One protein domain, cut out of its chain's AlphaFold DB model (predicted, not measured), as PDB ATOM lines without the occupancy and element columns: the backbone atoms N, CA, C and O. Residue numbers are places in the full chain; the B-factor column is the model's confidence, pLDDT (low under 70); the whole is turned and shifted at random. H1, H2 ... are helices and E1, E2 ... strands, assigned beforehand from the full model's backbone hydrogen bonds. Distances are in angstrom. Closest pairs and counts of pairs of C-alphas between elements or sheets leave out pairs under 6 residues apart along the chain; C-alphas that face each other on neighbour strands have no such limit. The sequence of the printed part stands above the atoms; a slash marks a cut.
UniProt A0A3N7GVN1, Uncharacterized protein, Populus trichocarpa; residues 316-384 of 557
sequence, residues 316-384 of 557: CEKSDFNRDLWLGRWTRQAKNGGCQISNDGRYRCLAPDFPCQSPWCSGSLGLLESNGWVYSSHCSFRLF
ATOM      1  N   CYS A 316     140.339 145.484 161.278       89.06
ATOM      2  CA  CYS A 316     140.578 146.423 160.192       89.06
ATOM      3  C   CYS A 316     140.209 145.814 158.837       89.06
ATOM      4  O   CYS A 316     140.616 144.694 158.515       89.06
ATOM      5  N   GLU A 317     139.520 146.599 158.021       90.50
ATOM      6  CA  GLU A 317     139.148 146.258 156.656       90.50
ATOM      7  C   GLU A 317     139.852 147.163 155.640       90.50
ATOM      8  O   GLU A 317     140.506 148.153 155.969       90.50
ATOM      9  N   LYS A 318     139.699 146.848 154.349       87.06
ATOM     10  CA  LYS A 318     140.273 147.661 153.266       87.06
ATOM     11  C   LYS A 318     139.793 149.118 153.309       87.06
ATOM     12  O   LYS A 318     140.548 150.020 152.958       87.06
ATOM     13  N   SER A 319     138.550 149.347 153.726       87.81
ATOM     14  CA  SER A 319     137.952 150.680 153.851       87.81
ATOM     15  C   SER A 319     138.652 151.552 154.900       87.81
ATOM     16  O   SER A 319     138.655 152.773 154.748       87.81
ATOM     17  N   ASP A 320     139.303 150.957 155.906       86.69
ATOM     18  CA  ASP A 320     139.999 151.699 156.961       86.69
ATOM     19  C   ASP A 320     141.245 152.442 156.469       86.69
ATOM     20  O   ASP A 320     141.650 153.421 157.092       86.69
ATOM     21  N   PHE A 321     141.822 152.036 155.332       81.25
ATOM     22  CA  PHE A 321     142.924 152.761 154.687       81.25
ATOM     23  C   PHE A 321     142.492 154.098 154.069       81.25
ATOM     24  O   PHE A 321     143.348 154.918 153.762       81.25
ATOM     25  N   ASN A 322     141.187 154.333 153.904       82.00
ATOM     26  CA  ASN A 322     140.653 155.591 153.373       82.00
ATOM     27  C   ASN A 322     140.323 156.613 154.472       82.00
ATOM     28  O   ASN A 322     139.661 157.609 154.199       82.00
ATOM     29  N   ARG A 323     140.694 156.345 155.729       78.44
ATOM     30  CA  ARG A 323     140.407 157.250 156.845       78.44
ATOM     31  C   ARG A 323     141.440 158.362 156.901       78.44
ATOM     32  O   ARG A 323     142.635 158.096 156.857       78.44
ATOM     33  N   ASP A 324     140.959 159.576 157.140       68.88
ATOM     34  CA  ASP A 324     141.815 160.758 157.285       68.88
ATOM     35  C   ASP A 324     142.717 160.693 158.527       68.88
ATOM     36  O   ASP A 324     143.779 161.306 158.562       68.88
ATOM     37  N   LEU A 325     142.302 159.949 159.562       70.44
ATOM     38  CA  LEU A 325     143.019 159.840 160.831       70.44
ATOM     39  C   LEU A 325     143.298 158.383 161.197       70.44
ATOM     40  O   LEU A 325     142.378 157.580 161.376       70.44
ATOM     41  N   TRP A 326     144.581 158.080 161.400       73.31
ATOM     42  CA  TRP A 326     145.060 156.787 161.874       73.31
ATOM     43  C   TRP A 326     145.424 156.862 163.362       73.31
ATOM     44  O   TRP A 326     146.532 157.249 163.740       73.31
ATOM     45  N   LEU A 327     144.475 156.515 164.236       76.75
ATOM     46  CA  LEU A 327     144.654 156.625 165.688       76.75
ATOM     47  C   LEU A 327     145.274 155.354 166.262       76.75
ATOM     48  O   LEU A 327     144.644 154.304 166.314       76.75
ATOM     49  N   GLY A 328     146.525 155.458 166.701       81.38
ATOM     50  CA  GLY A 328     147.299 154.338 167.219       81.38
ATOM     51  C   GLY A 328     147.345 154.222 168.733       81.38
ATOM     52  O   GLY A 328     147.378 155.221 169.452       81.38
ATOM     53  N   ARG A 329     147.494 152.992 169.216       88.12
ATOM     54  CA  ARG A 329     147.834 152.688 170.609       88.12
ATOM     55  C   ARG A 329     148.737 151.467 170.702       88.12
ATOM     56  O   ARG A 329     148.630 150.529 169.916       88.12
ATOM     57  N   TRP A 330     149.571 151.470 171.723       90.44
ATOM     58  CA  TRP A 330     150.315 150.323 172.202       90.44
ATOM     59  C   TRP A 330     149.566 149.688 173.368       90.44
ATOM     60  O   TRP A 330     149.181 150.372 174.316       90.44
ATOM     61  N   THR A 331     149.394 148.374 173.321       91.38
ATOM     62  CA  THR A 331     148.869 147.586 174.440       91.38
ATOM     63  C   THR A 331     149.859 146.488 174.783       91.38
ATOM     64  O   THR A 331     150.513 145.937 173.894       91.38
ATOM     65  N   ARG A 332     150.024 146.201 176.070       91.75
ATOM     66  CA  ARG A 332     150.900 145.142 176.551       91.75
ATOM     67  C   ARG A 332     150.040 143.977 177.015       91.75
ATOM     68  O   ARG A 332     149.384 144.075 178.042       91.75
ATOM     69  N   GLN A 333     150.087 142.881 176.267       90.19
ATOM     70  CA  GLN A 333     149.317 141.664 176.560       90.19
ATOM     71  C   GLN A 333     150.134 140.630 177.346       90.19
ATOM     72  O   GLN A 333     149.590 139.667 177.876       90.19
ATOM     73  N   ALA A 334     151.453 140.817 177.411       90.25
ATOM     74  CA  ALA A 334     152.361 139.955 178.152       90.25
ATOM     75  C   ALA A 334     153.560 140.747 178.671       90.25
ATOM     76  O   ALA A 334     153.947 141.774 178.109       90.25
ATOM     77  N   LYS A 335     154.180 140.260 179.743       89.50
ATOM     78  CA  LYS A 335     155.398 140.852 180.291       89.50
ATOM     79  C   LYS A 335     156.296 139.758 180.833       89.50
ATOM     80  O   LYS A 335     155.922 139.057 181.766       89.50
ATOM     81  N   ASN A 336     157.505 139.673 180.295       90.12
ATOM     82  CA  ASN A 336     158.578 138.894 180.888       90.12
ATOM     83  C   ASN A 336     159.591 139.866 181.512       90.12
ATOM     84  O   ASN A 336     160.321 140.557 180.798       90.12
ATOM     85  N   GLY A 337     159.584 139.965 182.845       89.50
ATOM     86  CA  GLY A 337     160.453 140.879 183.597       89.50
ATOM     87  C   GLY A 337     161.935 140.496 183.566       89.50
ATOM     88  O   GLY A 337     162.781 141.372 183.697       89.50
ATOM     89  N   GLY A 338     162.246 139.216 183.345       91.12
ATOM     90  CA  GLY A 338     163.619 138.731 183.187       91.12
ATOM     91  C   GLY A 338     164.150 138.849 181.758       91.12
ATOM     92  O   GLY A 338     165.319 138.549 181.522       91.12
ATOM     93  N   CYS A 339     163.318 139.266 180.799       91.50
ATOM     94  CA  CYS A 339     163.724 139.293 179.404       91.50
ATOM     95  C   CYS A 339     164.760 140.381 179.128       91.50
ATOM     96  O   CYS A 339     164.497 141.572 179.309       91.50
ATOM     97  N   GLN A 340     165.909 139.951 178.621       91.75
ATOM     98  CA  GLN A 340     166.957 140.834 178.140       91.75
ATOM     99  C   GLN A 340     166.784 141.096 176.646       91.75
ATOM    100  O   GLN A 340     166.323 140.239 175.890       91.75
ATOM    101  N   ILE A 341     167.167 142.298 176.231       92.19
ATOM    102  CA  ILE A 341     167.291 142.632 174.817       92.19
ATOM    103  C   ILE A 341     168.478 141.855 174.231       92.19
ATOM    104  O   ILE A 341     169.535 141.763 174.857       92.19
ATOM    105  N   SER A 342     168.306 141.267 173.053       89.88
ATOM    106  CA  SER A 342     169.398 140.582 172.360       89.88
ATOM    107  C   SER A 342     170.419 141.578 171.802       89.88
ATOM    108  O   SER A 342     170.152 142.776 171.696       89.88
ATOM    109  N   ASN A 343     171.595 141.080 171.410       90.12
ATOM    110  CA  ASN A 343     172.701 141.912 170.910       90.12
ATOM    111  C   ASN A 343     172.343 142.739 169.660       90.12
ATOM    112  O   ASN A 343     172.939 143.783 169.423       90.12
ATOM    113  N   ASP A 344     171.362 142.291 168.876       87.81
ATOM    114  CA  ASP A 344     170.796 142.987 167.713       87.81
ATOM    115  C   ASP A 344     169.616 143.918 168.069       87.81
ATOM    116  O   ASP A 344     168.910 144.404 167.187       87.81
ATOM    117  N   GLY A 345     169.384 144.175 169.360       88.94
ATOM    118  CA  GLY A 345     168.399 145.147 169.833       88.94
ATOM    119  C   GLY A 345     166.948 144.654 169.816       88.94
ATOM    120  O   GLY A 345     166.035 145.476 169.730       88.94
ATOM    121  N   ARG A 346     166.701 143.340 169.875       90.06
ATOM    122  CA  ARG A 346     165.357 142.747 169.746       90.06
ATOM    123  C   ARG A 346     164.894 142.078 171.043       90.06
ATOM    124  O   ARG A 346     165.694 141.566 171.822       90.06
ATOM    125  N   TYR A 347     163.585 142.061 171.283       92.12
ATOM    126  CA  TYR A 347     162.990 141.360 172.424       92.12
ATOM    127  C   TYR A 347     162.404 140.026 171.969       92.12
ATOM    128  O   TYR A 347     161.342 140.000 171.365       92.12
ATOM    129  N   ARG A 348     163.067 138.910 172.273       90.62
ATOM    130  CA  ARG A 348     162.595 137.555 171.928       90.62
ATOM    131  C   ARG A 348     162.232 136.811 173.210       90.62
ATOM    132  O   ARG A 348     162.977 135.965 173.687       90.62
ATOM    133  N   CYS A 349     161.140 137.254 173.831       85.12
ATOM    134  CA  CYS A 349     160.846 136.979 175.243       85.12
ATOM    135  C   CYS A 349     159.729 135.966 175.490       85.12
ATOM    136  O   CYS A 349     159.597 135.467 176.610       85.12
ATOM    137  N   LEU A 350     158.854 135.788 174.505       91.56
ATOM    138  CA  LEU A 350     157.611 135.038 174.627       91.56
ATOM    139  C   LEU A 350     157.733 133.721 173.862       91.56
ATOM    140  O   LEU A 350     158.491 133.630 172.898       91.56
ATOM    141  N   ALA A 351     156.983 132.708 174.298       92.12
ATOM    142  CA  ALA A 351     156.886 131.451 173.563       92.12
ATOM    143  C   ALA A 351     156.317 131.714 172.152       92.12
ATOM    144  O   ALA A 351     155.407 132.538 172.048       92.12
ATOM    145  N   PRO A 352     156.801 131.049 171.084       90.44
ATOM    146  CA  PRO A 352     156.388 131.330 169.704       90.44
ATOM    147  C   PRO A 352     154.893 131.180 169.412       90.44
ATOM    148  O   PRO A 352     154.433 131.679 168.391       90.44
ATOM    149  N   ASP A 353     154.143 130.492 170.265       91.56
ATOM    150  CA  ASP A 353     152.699 130.257 170.191       91.56
ATOM    151  C   ASP A 353     151.889 131.152 171.148       91.56
ATOM    152  O   ASP A 353     150.664 131.027 171.223       91.56
ATOM    153  N   PHE A 354     152.544 132.074 171.866       94.81
ATOM    154  CA  PHE A 354     151.876 132.959 172.813       94.81
ATOM    155  C   PHE A 354     150.772 133.768 172.104       94.81
ATOM    156  O   PHE A 354     151.071 134.527 171.175       94.81
ATOM    157  N   PRO A 355     149.499 133.660 172.524       94.88
ATOM    158  CA  PRO A 355     148.387 134.235 171.782       94.88
ATOM    159  C   PRO A 355     148.255 135.743 172.018       94.88
ATOM    160  O   PRO A 355     148.432 136.239 173.131       94.88
ATOM    161  N   CYS A 356     147.860 136.485 170.981       93.25
ATOM    162  CA  CYS A 356     147.303 137.816 171.189       93.25
ATOM    163  C   CYS A 356     145.882 137.724 171.768       93.25
ATOM    164  O   CYS A 356     145.084 136.875 171.363       93.25
ATOM    165  N   GLN A 357     145.566 138.622 172.702       88.31
ATOM    166  CA  GLN A 357     144.269 138.690 173.362       88.31
ATOM    167  C   GLN A 357     143.298 139.632 172.635       88.31
ATOM    168  O   GLN A 357     143.623 140.777 172.297       88.31
ATOM    169  N   SER A 358     142.067 139.147 172.455       85.56
ATOM    170  CA  SER A 358     140.907 139.957 172.070       85.56
ATOM    171  C   SER A 358     140.670 141.062 173.113       85.56
ATOM    172  O   SER A 358     140.859 140.806 174.301       85.56
ATOM    173  N   PRO A 359     140.257 142.277 172.714       84.31
ATOM    174  CA  PRO A 359     139.849 142.707 171.368       84.31
ATOM    175  C   PRO A 359     141.007 143.164 170.469       84.31
ATOM    176  O   PRO A 359     140.765 143.604 169.355       84.31
ATOM    177  N   TRP A 360     142.244 143.204 170.964       86.94
ATOM    178  CA  TRP A 360     143.286 144.058 170.386       86.94
ATOM    179  C   TRP A 360     143.880 143.474 169.113       86.94
ATOM    180  O   TRP A 360     144.063 144.179 168.118       86.94
ATOM    181  N   CYS A 361     144.160 142.178 169.155       91.69
ATOM    182  CA  CYS A 361     144.554 141.404 167.998       91.69
ATOM    183  C   CYS A 361     144.216 139.921 168.165       91.69
ATOM    184  O   CYS A 361     143.719 139.474 169.198       91.69
ATOM    185  N   SER A 362     144.485 139.157 167.111       93.31
ATOM    186  CA  SER A 362     144.411 137.696 167.088       93.31
ATOM    187  C   SER A 362     145.668 137.109 166.443       93.31
ATOM    188  O   SER A 362     146.369 137.807 165.712       93.31
ATOM    189  N   GLY A 363     145.949 135.830 166.696       93.50
ATOM    190  CA  GLY A 363     147.137 135.130 166.191       93.50
ATOM    191  C   GLY A 363     148.289 135.102 167.197       93.50
ATOM    192  O   GLY A 363     148.093 135.423 168.370       93.50
ATOM    193  N   SER A 364     149.478 134.683 166.753       93.38
ATOM    194  CA  SER A 364     150.612 134.471 167.660       93.38
ATOM    195  C   SER A 364     151.418 135.746 167.897       93.38
ATOM    196  O   SER A 364     152.228 136.161 167.067       93.38
ATOM    197  N   LEU A 365     151.209 136.352 169.064       93.50
ATOM    198  CA  LEU A 365     152.002 137.469 169.572       93.50
ATOM    199  C   LEU A 365     153.452 137.054 169.851       93.50
ATOM    200  O   LEU A 365     154.360 137.867 169.712       93.50
ATOM    201  N   GLY A 366     153.675 135.788 170.199       92.12
ATOM    202  CA  GLY A 366     154.996 135.237 170.479       92.12
ATOM    203  C   GLY A 366     156.029 135.405 169.366       92.12
ATOM    204  O   GLY A 366     157.225 135.464 169.638       92.12
ATOM    205  N   LEU A 367     155.565 135.512 168.119       90.75
ATOM    206  CA  LEU A 367     156.414 135.702 166.942       90.75
ATOM    207  C   LEU A 367     156.942 137.133 166.799       90.75
ATOM    208  O   LEU A 367     157.896 137.365 166.058       90.75
ATOM    209  N   LEU A 368     156.328 138.104 167.479       91.56
ATOM    210  CA  LEU A 368     156.796 139.479 167.439       91.56
ATOM    211  C   LEU A 368     158.028 139.637 168.325       91.56
ATOM    212  O   LEU A 368     158.058 139.191 169.469       91.56
ATOM    213  N   GLU A 369     159.015 140.375 167.827       92.50
ATOM    214  CA  GLU A 369     160.203 140.758 168.593       92.50
ATOM    215  C   GLU A 369     159.906 141.889 169.595       92.50
ATOM    216  O   GLU A 369     160.537 142.950 169.598       92.50
ATOM    217  N   SER A 370     158.907 141.672 170.446       90.81
ATOM    218  CA  SER A 370     158.480 142.583 171.496       90.81
ATOM    219  C   SER A 370     158.379 141.852 172.836       90.81
ATOM    220  O   SER A 370     158.090 140.660 172.918       90.81
ATOM    221  N   ASN A 371     158.567 142.578 173.939       92.38
ATOM    222  CA  ASN A 371     158.269 142.048 175.273       92.38
ATOM    223  C   ASN A 371     156.755 142.146 175.559       92.38
ATOM    224  O   ASN A 371     156.341 142.808 176.509       92.38
ATOM    225  N   GLY A 372     155.935 141.581 174.665       92.31
ATOM    226  CA  GLY A 372     154.471 141.539 174.751       92.31
ATOM    227  C   GLY A 372     153.733 142.832 174.415       92.31
ATOM    228  O   GLY A 372     152.534 142.923 174.675       92.31
ATOM    229  N   TRP A 373     154.419 143.821 173.838       92.38
ATOM    230  CA  TRP A 373     153.783 145.019 173.291       92.38
ATOM    231  C   TRP A 373     153.281 144.776 171.871       92.38
ATOM    232  O   TRP A 373     154.013 144.261 171.025       92.38
ATOM    233  N   VAL A 374     152.070 145.244 171.592       90.94
ATOM    234  CA  VAL A 374     151.496 145.304 170.247       90.94
ATOM    235  C   VAL A 374     150.989 146.699 169.957       90.94
ATOM    236  O   VAL A 374     150.447 147.356 170.847       90.94
ATOM    237  N   TYR A 375     151.139 147.135 168.712       88.44
ATOM    238  CA  TYR A 375     150.523 148.359 168.223       88.44
ATOM    239  C   TYR A 375     149.278 148.019 167.411       88.44
ATOM    240  O   TYR A 375     149.353 147.234 166.473       88.44
ATOM    241  N   SER A 376     148.154 148.636 167.755       86.56
ATOM    242  CA  SER A 376     146.888 148.553 167.020       86.56
ATOM    243  C   SER A 376     146.398 149.962 166.693       86.56
ATOM    244  O   SER A 376     146.590 150.872 167.505       86.56
ATOM    245  N   SER A 377     145.751 150.133 165.544       85.50
ATOM    246  CA  SER A 377     145.111 151.390 165.139       85.50
ATOM    247  C   SER A 377     143.711 151.520 165.751       85.50
ATOM    248  O   SER A 377     143.409 150.887 166.765       85.50
ATOM    249  N   HIS A 378     142.820 152.299 165.131       84.00
ATOM    250  CA  HIS A 378     141.423 152.425 165.541       84.00
ATOM    251  C   HIS A 378     140.647 151.099 165.494       84.00
ATOM    252  O   HIS A 378     139.590 150.993 166.109       84.00
ATOM    253  N   CYS A 379     141.197 150.082 164.838       87.94
ATOM    254  CA  CYS A 379     140.667 148.730 164.733       87.94
ATOM    255  C   CYS A 379     141.644 147.693 165.324       87.94
ATOM    256  O   CYS A 379     142.776 147.987 165.724       87.94
ATOM    257  N   SER A 380     141.163 146.462 165.453       90.25
ATOM    258  CA  SER A 380     141.947 145.280 165.799       90.25
ATOM    259  C   SER A 380     142.602 144.709 164.550       90.25
ATOM    260  O   SER A 380     142.163 144.965 163.430       90.25
ATOM    261  N   PHE A 381     143.648 143.911 164.720       90.25
ATOM    262  CA  PHE A 381     144.345 143.311 163.587       90.25
ATOM    263  C   PHE A 381     144.643 141.835 163.824       90.25
ATOM    264  O   PHE A 381     144.614 141.327 164.947       90.25
ATOM    265  N   ARG A 382     144.931 141.126 162.739       91.56
ATOM    266  CA  ARG A 382     145.334 139.725 162.779       91.56
ATOM    267  C   ARG A 382     146.831 139.621 162.527       91.56
ATOM    268  O   ARG A 382     147.339 140.167 161.555       91.56
ATOM    269  N   LEU A 383     147.516 138.878 163.386       91.88
ATOM    270  CA  LEU A 383     148.862 138.386 163.132       91.88
ATOM    271  C   LEU A 383     148.746 137.207 162.165       91.88
ATOM    272  O   LEU A 383     148.091 136.202 162.460       91.88
ATOM    273  N   PHE A 384     149.305 137.374 160.969       92.31
ATOM    274  CA  PHE A 384     149.223 136.381 159.904       92.31
ATOM    275  C   PHE A 384     150.023 135.128 160.261       92.31
ATOM    276  O   PHE A 384     151.124 135.221 160.794       92.31
TER     277      PHE A 384
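This is residues 316 to 384 of the 557 residues of an uncharacterized protein of Populus trichocarpa (UniProt A0A3N7GVN1). With little regular structure, the domain is an elongated run of loops with a small two-stranded hairpin, E1 and E2, between its ends, the short helix H1 at one end and the loop of residues 337 to 345 at the other. The printed part has 69 residues; H1, E1 and E2, in that order, hold only 13, a mixed class of helices and strands. It spans 40 by 21 by 17 A and is only just loose, close to compact, with a radius of gyration of the C-alphas of 13.4 A.

H1, residues 318 to 322, has 0 of 1 O i to N i+4 pairs within hydrogen-bond range, but 2 of 2 O i to N i+3 pairs. E1, residues 329 to 332, and E2, residues 373 to 376, form an antiparallel hairpin at 148 degrees; N 329 and O 376 are 2.9 A apart, within hydrogen-bond range. H1 and E2 are apart. Residues 361 to 362 pair with residues 381 to 382, parallel.

H1 begins at C-alpha 318 (140.273, 147.661, 153.266). E1 measures 10.1 A; E2, 10.0 A, ends at C-alpha 376 (146.888, 148.553, 167.020).

The C-alphas farthest apart, of Asn 322 and Gly 338, are 41.2 A apart. The link E1 to E2 is long, 40 residues. The printed part has no cut; residue 324 is under pLDDT 70.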